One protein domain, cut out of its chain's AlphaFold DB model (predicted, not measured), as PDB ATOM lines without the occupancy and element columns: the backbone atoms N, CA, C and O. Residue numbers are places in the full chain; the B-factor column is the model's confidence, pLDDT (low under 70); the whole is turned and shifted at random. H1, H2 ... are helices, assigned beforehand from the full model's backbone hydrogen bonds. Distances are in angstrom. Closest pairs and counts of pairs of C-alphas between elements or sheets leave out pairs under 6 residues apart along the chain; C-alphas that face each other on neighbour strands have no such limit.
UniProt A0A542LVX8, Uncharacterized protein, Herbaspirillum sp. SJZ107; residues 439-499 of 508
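Overview. This is residues 439 to 499 of the 508 residues of an uncharacterized protein of Herbaspirillum sp. SJZ107 (UniProt A0A542LVX8). Look first for the long helix H3, which runs along one side of the domain, and for four short helices over it that make a loose ring in the order H1, H2, H5, H4. H1, H2 and H4 pack on H3. The printed part has 61 residues with five named helices, H1 to H5 along the chain, and no named strand; the class is all helix. It is compact, with a radius of gyration of the C-alphas of 10.5 A and spans of 30 by 23 by 18 A.

Arrangement. Start at H1, residues 439 to 445, which touches residues 463 to 467 alone of the hub H3, residues 463 to 477; their closest C-alphas, Phe 442 and Pro 463, are 5.3 A apart, at a steep tilt of 65 degrees. H2, residues 449 to 455, touches residues 466 to 470 alone of H3, at a steep tilt of 62 degrees, closest at C-alphas 455 and 469, 5.9 A. H4, residues 484 to 487, touches H3, closest at C-alphas 487 and 470, 6.1 A. H5, residues 490 to 498, touches H2 about perpendicular at 83 degrees, closest at C-alphas 497 and 451, 6.7 A. The helix packing is mostly crossed. H1 and H4 are near each other; H1 and H5 are apart, as are H2 and H4. Every O i to N i+4 pair is within hydrogen-bond range in H2, H3 and H5, and 2 of 3 in H1; H4 is too short for such a pair.

Along the chain. Find C-alpha 439 at (-78.333, -20.973, 87.783); from there H1 runs 10.2 A. H2 covers 9.8 A. H3 runs 21.1 A from C-alpha 463 at (-80.195, -25.136, 91.652). H4 covers 5.1 A, and H5 runs 11.7 A to C-alpha 498 at (-102.529, -25.179, 91.331).

Size, cuts and confidence. The C-alphas of Pro 460 and Ser 479 are the two farthest apart, 29.9 A. The printed part has no cut, and no link is long. Confidence is under 70 at residues 439 to 441, 458 to 459 and 477 to 480.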
ATOM      1  N   ASP A 439     -78.320 -20.982  86.316       54.69
ATOM      2  CA  ASP A 439     -78.333 -20.973  87.783       54.69
ATOM      3  C   ASP A 439     -79.213 -19.849  88.349       54.69
ATOM      4  O   ASP A 439     -80.016 -20.099  89.241       54.69
ATOM      5  N   GLN A 440     -79.195 -18.653  87.747       59.97
ATOM      6  CA  GLN A 440     -80.051 -17.533  88.155       59.97
ATOM      7  C   GLN A 440     -81.547 -17.795  87.930       59.97
ATOM      8  O   GLN A 440     -82.374 -17.263  88.673       59.97
ATOM      9  N   LYS A 441     -81.922 -18.597  86.921       68.38
ATOM     10  CA  LYS A 441     -83.333 -18.941  86.667       68.38
ATOM     11  C   LYS A 441     -83.893 -19.836  87.775       68.38
ATOM     12  O   LYS A 441     -84.975 -19.564  88.285       68.38
ATOM     13  N   PHE A 442     -83.141 -20.861  88.180       74.19
ATOM     14  CA  PHE A 442     -83.549 -21.767  89.260       74.19
ATOM     15  C   PHE A 442     -83.323 -21.162  90.654       74.19
ATOM     16  O   PHE A 442     -84.097 -21.440  91.566       74.19
ATOM     17  N   ASP A 443     -82.340 -20.273  90.823       77.06
ATOM     18  CA  ASP A 443     -82.127 -19.526  92.069       77.06
ATOM     19  C   ASP A 443     -83.320 -18.637  92.424       77.06
ATOM     20  O   ASP A 443     -83.705 -18.569  93.589       77.06
ATOM     21  N   ARG A 444     -83.964 -18.007  91.434       72.31
ATOM     22  CA  ARG A 444     -85.182 -17.208  91.660       72.31
ATOM     23  C   ARG A 444     -86.334 -18.032  92.232       72.31
ATOM     24  O   ARG A 444     -87.141 -17.501  92.987       72.31
ATOM     25  N   LEU A 445     -86.386 -19.328  91.922       77.06
ATOM     26  CA  LEU A 445     -87.424 -20.230  92.417       77.06
ATOM     27  C   LEU A 445     -87.202 -20.642  93.880       77.06
ATOM     28  O   LEU A 445     -88.163 -21.018  94.545       77.06
ATOM     29  N   LYS A 446     -85.977 -20.514  94.417       74.88
ATOM     30  CA  LYS A 446     -85.666 -20.811  95.833       74.88
ATOM     31  C   LYS A 446     -86.434 -19.932  96.814       74.88
ATOM     32  O   LYS A 446     -86.697 -20.361  97.932       74.88
ATOM     33  N   GLY A 447     -86.782 -18.710  96.403       71.31
ATOM     34  CA  GLY A 447     -87.564 -17.777  97.215       71.31
ATOM     35  C   GLY A 447     -89.028 -18.189  97.394       71.31
ATOM     36  O   GLY A 447     -89.739 -17.585  98.193       71.31
ATOM     37  N   ASP A 448     -89.488 -19.213  96.673       76.44
ATOM     38  CA  ASP A 448     -90.870 -19.667  96.693       76.44
ATOM     39  C   ASP A 448     -91.048 -20.879  97.617       76.44
ATOM     40  O   ASP A 448     -90.916 -22.038  97.215       76.44
ATOM     41  N   ALA A 449     -91.349 -20.603  98.887       74.81
ATOM     42  CA  ALA A 449     -91.489 -21.627  99.924       74.81
ATOM     43  C   ALA A 449     -92.570 -22.675  99.598       74.81
ATOM     44  O   ALA A 449     -92.422 -23.851  99.940       74.81
ATOM     45  N   CYS A 450     -93.638 -22.270  98.903       77.31
ATOM     46  CA  CYS A 450     -94.675 -23.183  98.430       77.31
ATOM     47  C   CYS A 450     -94.095 -24.171  97.409       77.31
ATOM     48  O   CYS A 450     -94.225 -25.386  97.573       77.31
ATOM     49  N   LEU A 451     -93.428 -23.660  96.369       82.00
ATOM     50  CA  LEU A 451     -92.838 -24.489  95.326       82.00
ATOM     51  C   LEU A 451     -91.773 -25.427  95.905       82.00
ATOM     52  O   LEU A 451     -91.779 -26.616  95.599       82.00
ATOM     53  N   MET A 452     -90.895 -24.925  96.777       81.25
ATOM     54  CA  MET A 452     -89.876 -25.750  97.433       81.25
ATOM     55  C   MET A 452     -90.502 -26.845  98.313       81.25
ATOM     56  O   MET A 452     -90.011 -27.977  98.331       81.25
ATOM     57  N   GLY A 453     -91.630 -26.551  98.969       73.31
ATOM     58  CA  GLY A 453     -92.426 -27.528  99.712       73.31
ATOM     59  C   GLY A 453     -93.053 -28.614  98.827       73.31
ATOM     60  O   GLY A 453     -93.027 -29.788  99.197       73.31
ATOM     61  N   ILE A 454     -93.557 -28.252  97.641       75.75
ATOM     62  CA  ILE A 454     -94.086 -29.204  96.645       75.75
ATOM     63  C   ILE A 454     -92.966 -30.097  96.095       75.75
ATOM     64  O   ILE A 454     -93.131 -31.312  95.981       75.75
ATOM     65  N   LEU A 455     -91.809 -29.511  95.777       79.69
ATOM     66  CA  LEU A 455     -90.670 -30.233  95.207       79.69
ATOM     67  C   LEU A 455     -89.925 -31.101  96.237       79.69
ATOM     68  O   LEU A 455     -89.135 -31.960  95.837       79.69
ATOM     69  N   LYS A 456     -90.187 -30.911  97.543       77.06
ATOM     70  CA  LYS A 456     -89.537 -31.614  98.665       77.06
ATOM     71  C   LYS A 456     -88.007 -31.610  98.551       77.06
ATOM     72  O   LYS A 456     -87.356 -32.627  98.795       77.06
ATOM     73  N   VAL A 457     -87.435 -30.482  98.135       74.50
ATOM     74  CA  VAL A 457     -85.979 -30.310  98.076       74.50
ATOM     75  C   VAL A 457     -85.475 -30.078  99.509       74.50
ATOM     76  O   VAL A 457     -86.067 -29.260 100.214       74.50
ATOM     77  N   PRO A 458     -84.450 -30.800  99.991       62.81
ATOM     78  CA  PRO A 458     -83.891 -30.568 101.321       62.81
ATOM     79  C   PRO A 458     -83.118 -29.240 101.375       62.81
ATOM     80  O   PRO A 458     -82.429 -28.874 100.425       62.81
ATOM     81  N   ASP A 459     -83.227 -28.527 102.495       65.31
ATOM     82  CA  ASP A 459     -82.408 -27.346 102.797       65.31
ATOM     83  C   ASP A 459     -80.941 -27.784 103.034       65.31
ATOM     84  O   ASP A 459     -80.727 -28.746 103.784       65.31
ATOM     85  N   PRO A 460     -79.929 -27.142 102.406       70.12
ATOM     86  CA  PRO A 460     -80.012 -25.960 101.539       70.12
ATOM     87  C   PRO A 460     -80.332 -26.256 100.078       70.12
ATOM     88  O   PRO A 460     -79.734 -27.123  99.443       70.12
ATOM     89  N   TYR A 461     -81.226 -25.437  99.519       71.00
ATOM     90  CA  TYR A 461     -81.699 -25.557  98.143       71.00
ATOM     91  C   TYR A 461     -80.569 -25.312  97.134       71.00
ATOM     92  O   TYR A 461     -80.077 -24.185  96.991       71.00
ATOM     93  N   LYS A 462     -80.180 -26.345  96.377       78.44
ATOM     94  CA  LYS A 462     -79.239 -26.218  95.252       78.44
ATOM     95  C   LYS A 462     -79.992 -26.120  93.916       78.44
ATOM     96  O   LYS A 462     -81.020 -26.778  93.762       78.44
ATOM     97  N   PRO A 463     -79.507 -25.329  92.937       74.25
ATOM     98  CA  PRO A 463     -80.195 -25.136  91.652       74.25
ATOM     99  C   PRO A 463     -80.420 -26.438  90.875       74.25
ATOM    100  O   PRO A 463     -81.482 -26.624  90.284       74.25
ATOM    101  N   ASP A 464     -79.450 -27.356  90.918       77.81
ATOM    102  CA  ASP A 464     -79.548 -28.646  90.231       77.81
ATOM    103  C   ASP A 464     -80.614 -29.564  90.847       77.81
ATOM    104  O   ASP A 464     -81.366 -30.192  90.103       77.81
ATOM    105  N   ASP A 465     -80.768 -29.567  92.176       80.56
ATOM    106  CA  ASP A 465     -81.805 -30.357  92.857       80.56
ATOM    107  C   ASP A 465     -83.209 -29.848  92.489       80.56
ATOM    108  O   ASP A 465     -84.131 -30.626  92.238       80.56
ATOM    109  N   ILE A 466     -83.374 -28.524  92.393       81.06
ATOM    110  CA  ILE A 466     -84.631 -27.888  91.971       81.06
ATOM    111  C   ILE A 466     -84.948 -28.257  90.522       81.06
ATOM    112  O   ILE A 466     -86.083 -28.629  90.214       81.06
ATOM    113  N   LYS A 467     -83.947 -28.193  89.635       84.12
ATOM    114  CA  LYS A 467     -84.099 -28.571  88.230       84.12
ATOM    115  C   LYS A 467     -84.494 -30.036  88.083       84.12
ATOM    116  O   LYS A 467     -85.429 -30.332  87.342       84.12
ATOM    117  N   GLU A 468     -83.824 -30.947  88.784       85.44
ATOM    118  CA  GLU A 468     -84.125 -32.379  88.721       85.44
ATOM    119  C   GLU A 468     -85.563 -32.666  89.176       85.44
ATOM    120  O   GLU A 468     -86.306 -33.381  88.499       85.44
ATOM    121  N   LYS A 469     -86.003 -32.052  90.283       84.38
ATOM    122  CA  LYS A 469     -87.377 -32.220  90.777       84.38
ATOM    123  C   LYS A 469     -88.415 -31.607  89.839       84.38
ATOM    124  O   LYS A 469     -89.453 -32.229  89.622       84.38
ATOM    125  N   LEU A 470     -88.148 -30.446  89.240       86.56
ATOM    126  CA  LEU A 470     -89.038 -29.842  88.240       86.56
ATOM    127  C   LEU A 470     -89.126 -30.689  86.967       86.56
ATOM    128  O   LEU A 470     -90.224 -30.901  86.459       86.56
ATOM    129  N   ALA A 471     -88.005 -31.233  86.488       85.56
ATOM    130  CA  ALA A 471     -87.981 -32.146  85.347       85.56
ATOM    131  C   ALA A 471     -88.778 -33.427  85.628       85.56
ATOM    132  O   ALA A 471     -89.510 -33.910  84.764       85.56
ATOM    133  N   MET A 472     -88.691 -33.952  86.852       83.69
ATOM    134  CA  MET A 472     -89.480 -35.101  87.290       83.69
ATOM    135  C   MET A 472     -90.986 -34.794  87.281       83.69
ATOM    136  O   MET A 472     -91.769 -35.599  86.783       83.69
ATOM    137  N   GLN A 473     -91.397 -33.611  87.751       83.75
ATOM    138  CA  GLN A 473     -92.802 -33.187  87.690       83.75
ATOM    139  C   GLN A 473     -93.283 -32.915  86.262       83.75
ATOM    140  O   GLN A 473     -94.430 -33.217  85.927       83.75
ATOM    141  N   TRP A 474     -92.411 -32.395  85.396       84.31
ATOM    142  CA  TRP A 474     -92.724 -32.205  83.984       84.31
ATOM    143  C   TRP A 474     -93.004 -33.539  83.304       84.31
ATOM    144  O   TRP A 474     -94.052 -33.695  82.695       84.31
ATOM    145  N   ARG A 475     -92.134 -34.542  83.483       78.88
ATOM    146  CA  ARG A 475     -92.333 -35.888  82.912       78.88
ATOM    147  C   ARG A 475     -93.610 -36.575  83.413       78.88
ATOM    148  O   ARG A 475     -94.159 -37.416  82.710       78.88
ATOM    149  N   ASN A 476     -94.100 -36.205  84.599       75.12
ATOM    150  CA  ASN A 476     -95.371 -36.695  85.138       75.12
ATOM    151  C   ASN A 476     -96.606 -35.972  84.563       75.12
ATOM    152  O   ASN A 476     -97.718 -36.476  84.700       75.12
ATOM    153  N   THR A 477     -96.441 -34.790  83.959       68.50
ATOM    154  CA  THR A 477     -97.549 -33.919  83.513       68.50
ATOM    155  C   THR A 477     -97.546 -33.622  82.010       68.50
ATOM    156  O   THR A 477     -98.568 -33.201  81.469       68.50
ATOM    157  N   ALA A 478     -96.432 -33.866  81.322       69.31
ATOM    158  CA  ALA A 478     -96.224 -33.650  79.897       69.31
ATOM    159  C   ALA A 478     -95.259 -34.706  79.324       69.31
ATOM    160  O   ALA A 478     -94.447 -35.291  80.042       69.31
ATOM    161  N   SER A 479     -95.340 -34.959  78.015       62.69
ATOM    162  CA  SER A 479     -94.442 -35.881  77.316       62.69
ATOM    163  C   SER A 479     -93.175 -35.172  76.823       62.69
ATOM    164  O   SER A 479     -93.225 -34.038  76.346       62.69
ATOM    165  N   GLY A 480     -92.035 -35.860  76.912       69.88
ATOM    166  CA  GLY A 480     -90.746 -35.384  76.400       69.88
ATOM    167  C   GLY A 480     -89.806 -34.788  77.452       69.88
ATOM    168  O   GLY A 480     -90.132 -34.669  78.634       69.88
ATOM    169  N   GLU A 481     -88.596 -34.460  77.002       73.00
ATOM    170  CA  GLU A 481     -87.557 -33.830  77.817       73.00
ATOM    171  C   GLU A 481     -87.782 -32.307  77.839       73.00
ATOM    172  O   GLU A 481     -87.795 -31.688  76.773       73.00
ATOM    173  N   PRO A 482     -87.996 -31.692  79.013       77.75
ATOM    174  CA  PRO A 482     -88.253 -30.259  79.106       77.75
ATOM    175  C   PRO A 482     -86.988 -29.421  78.917       77.75
ATOM    176  O   PRO A 482     -85.902 -29.813  79.350       77.75
ATOM    177  N   THR A 483     -87.141 -28.225  78.347       79.38
ATOM    178  CA  THR A 483     -86.082 -27.203  78.361       79.38
ATOM    179  C   THR A 483     -86.060 -26.443  79.690       79.38
ATOM    180  O   THR A 483     -87.048 -26.418  80.427       79.38
ATOM    181  N   ASP A 484     -84.947 -25.772  80.001       76.31
ATOM    182  CA  ASP A 484     -84.822 -24.999  81.247       76.31
ATOM    183  C   ASP A 484     -85.846 -23.858  81.312       76.31
ATOM    184  O   ASP A 484     -86.424 -23.601  82.362       76.31
ATOM    185  N   GLU A 485     -86.156 -23.237  80.174       78.50
ATOM    186  CA  GLU A 485     -87.180 -22.198  80.050       78.50
ATOM    187  C   GLU A 485     -88.578 -22.728  80.362       78.50
ATOM    188  O   GLU A 485     -89.379 -22.022  80.971       78.50
ATOM    189  N   GLN A 486     -88.878 -23.966  79.965       78.00
ATOM    190  CA  GLN A 486     -90.161 -24.601  80.246       78.00
ATOM    191  C   GLN A 486     -90.296 -24.928  81.736       78.00
ATOM    192  O   GLN A 486     -91.340 -24.639  82.327       78.00
ATOM    193  N   LEU A 487     -89.223 -25.436  82.354       82.00
ATOM    194  CA  LEU A 487     -89.175 -25.748  83.784       82.00
ATOM    195  C   LEU A 487     -89.286 -24.514  84.676       82.00
ATOM    196  O   LEU A 487     -89.870 -24.605  85.753       82.00
ATOM    197  N   THR A 488     -88.757 -23.368  84.243       79.94
ATOM    198  CA  THR A 488     -88.821 -22.115  85.008       79.94
ATOM    199  C   THR A 488     -89.928 -21.171  84.537       79.94
ATOM    200  O   THR A 488     -89.936 -20.010  84.935       79.94
ATOM    201  N   SER A 489     -90.835 -21.622  83.664       79.75
ATOM    202  CA  SER A 489     -91.923 -20.777  83.160       79.75
ATOM    203  C   SER A 489     -93.023 -20.585  84.206       79.75
ATOM    204  O   SER A 489     -93.464 -21.548  84.836       79.75
ATOM    205  N   ASP A 490     -93.548 -19.362  84.324       77.56
ATOM    206  CA  ASP A 490     -94.665 -19.051  85.232       77.56
ATOM    207  C   ASP A 490     -95.901 -19.913  84.949       77.56
ATOM    208  O   ASP A 490     -96.640 -20.282  85.860       77.56
ATOM    209  N   VAL A 491     -96.101 -20.295  83.685       79.56
ATOM    210  CA  VAL A 491     -97.197 -21.173  83.261       79.56
ATOM    211  C   VAL A 491     -97.045 -22.570  83.863       79.56
ATOM    212  O   VAL A 491     -98.007 -23.117  84.401       79.56
ATOM    213  N   PHE A 492     -95.854 -23.166  83.782       84.00
ATOM    214  CA  PHE A 492     -95.609 -24.497  84.333       84.00
ATOM    215  C   PHE A 492     -95.596 -24.483  85.862       84.00
ATOM    216  O   PHE A 492     -96.288 -25.283  86.489       84.00
ATOM    217  N   ILE A 493     -94.892 -23.524  86.464       84.44
ATOM    218  CA  ILE A 493     -94.843 -23.350  87.919       84.44
ATOM    219  C   ILE A 493     -96.246 -23.075  88.482       84.44
ATOM    220  O   ILE A 493     -96.629 -23.660  89.495       84.44
ATOM    221  N   GLY A 494     -97.055 -22.261  87.798       79.50
ATOM    222  CA  GLY A 494     -98.452 -22.010  88.151       79.50
ATOM    223  C   GLY A 494     -99.308 -23.278  88.112       79.50
ATOM    224  O   GLY A 494    -100.052 -23.540  89.057       79.50
ATOM    225  N   LYS A 495     -99.150 -24.122  87.082       80.31
ATOM    226  CA  LYS A 495     -99.824 -25.430  87.006       80.31
ATOM    227  C   LYS A 495     -99.411 -26.370  88.138       80.31
ATOM    228  O   LYS A 495    -100.269 -27.058  88.681       80.31
ATOM    229  N   LEU A 496     -98.131 -26.392  88.515       80.25
ATOM    230  CA  LEU A 496     -97.654 -27.218  89.628       80.25
ATOM    231  C   LEU A 496     -98.260 -26.782  90.965       80.25
ATOM    232  O   LEU A 496     -98.717 -27.628  91.728       80.25
ATOM    233  N   LYS A 497     -98.314 -25.473  91.230       77.88
ATOM    234  CA  LYS A 497     -98.888 -24.925  92.470       77.88
ATOM    235  C   LYS A 497    -100.398 -25.110  92.563       77.88
ATOM    236  O   LYS A 497    -100.913 -25.379  93.647       77.88
ATOM    237  N   ALA A 498    -101.088 -24.982  91.431       73.81
ATOM    238  CA  ALA A 498    -102.529 -25.179  91.331       73.81
ATOM    239  C   ALA A 498    -102.934 -26.664  91.259       73.81
ATOM    240  O   ALA A 498    -104.125 -26.966  91.305       73.81
ATOM    241  N   SER A 499    -101.977 -27.591  91.131       72.19
ATOM    242  CA  SER A 499    -102.271 -29.016  91.012       72.19
ATOM    243  C   SER A 499    -102.745 -29.603  92.351       72.19
ATOM    244  O   SER A 499    -101.949 -29.694  93.292       72.19
TER     245      SER A 499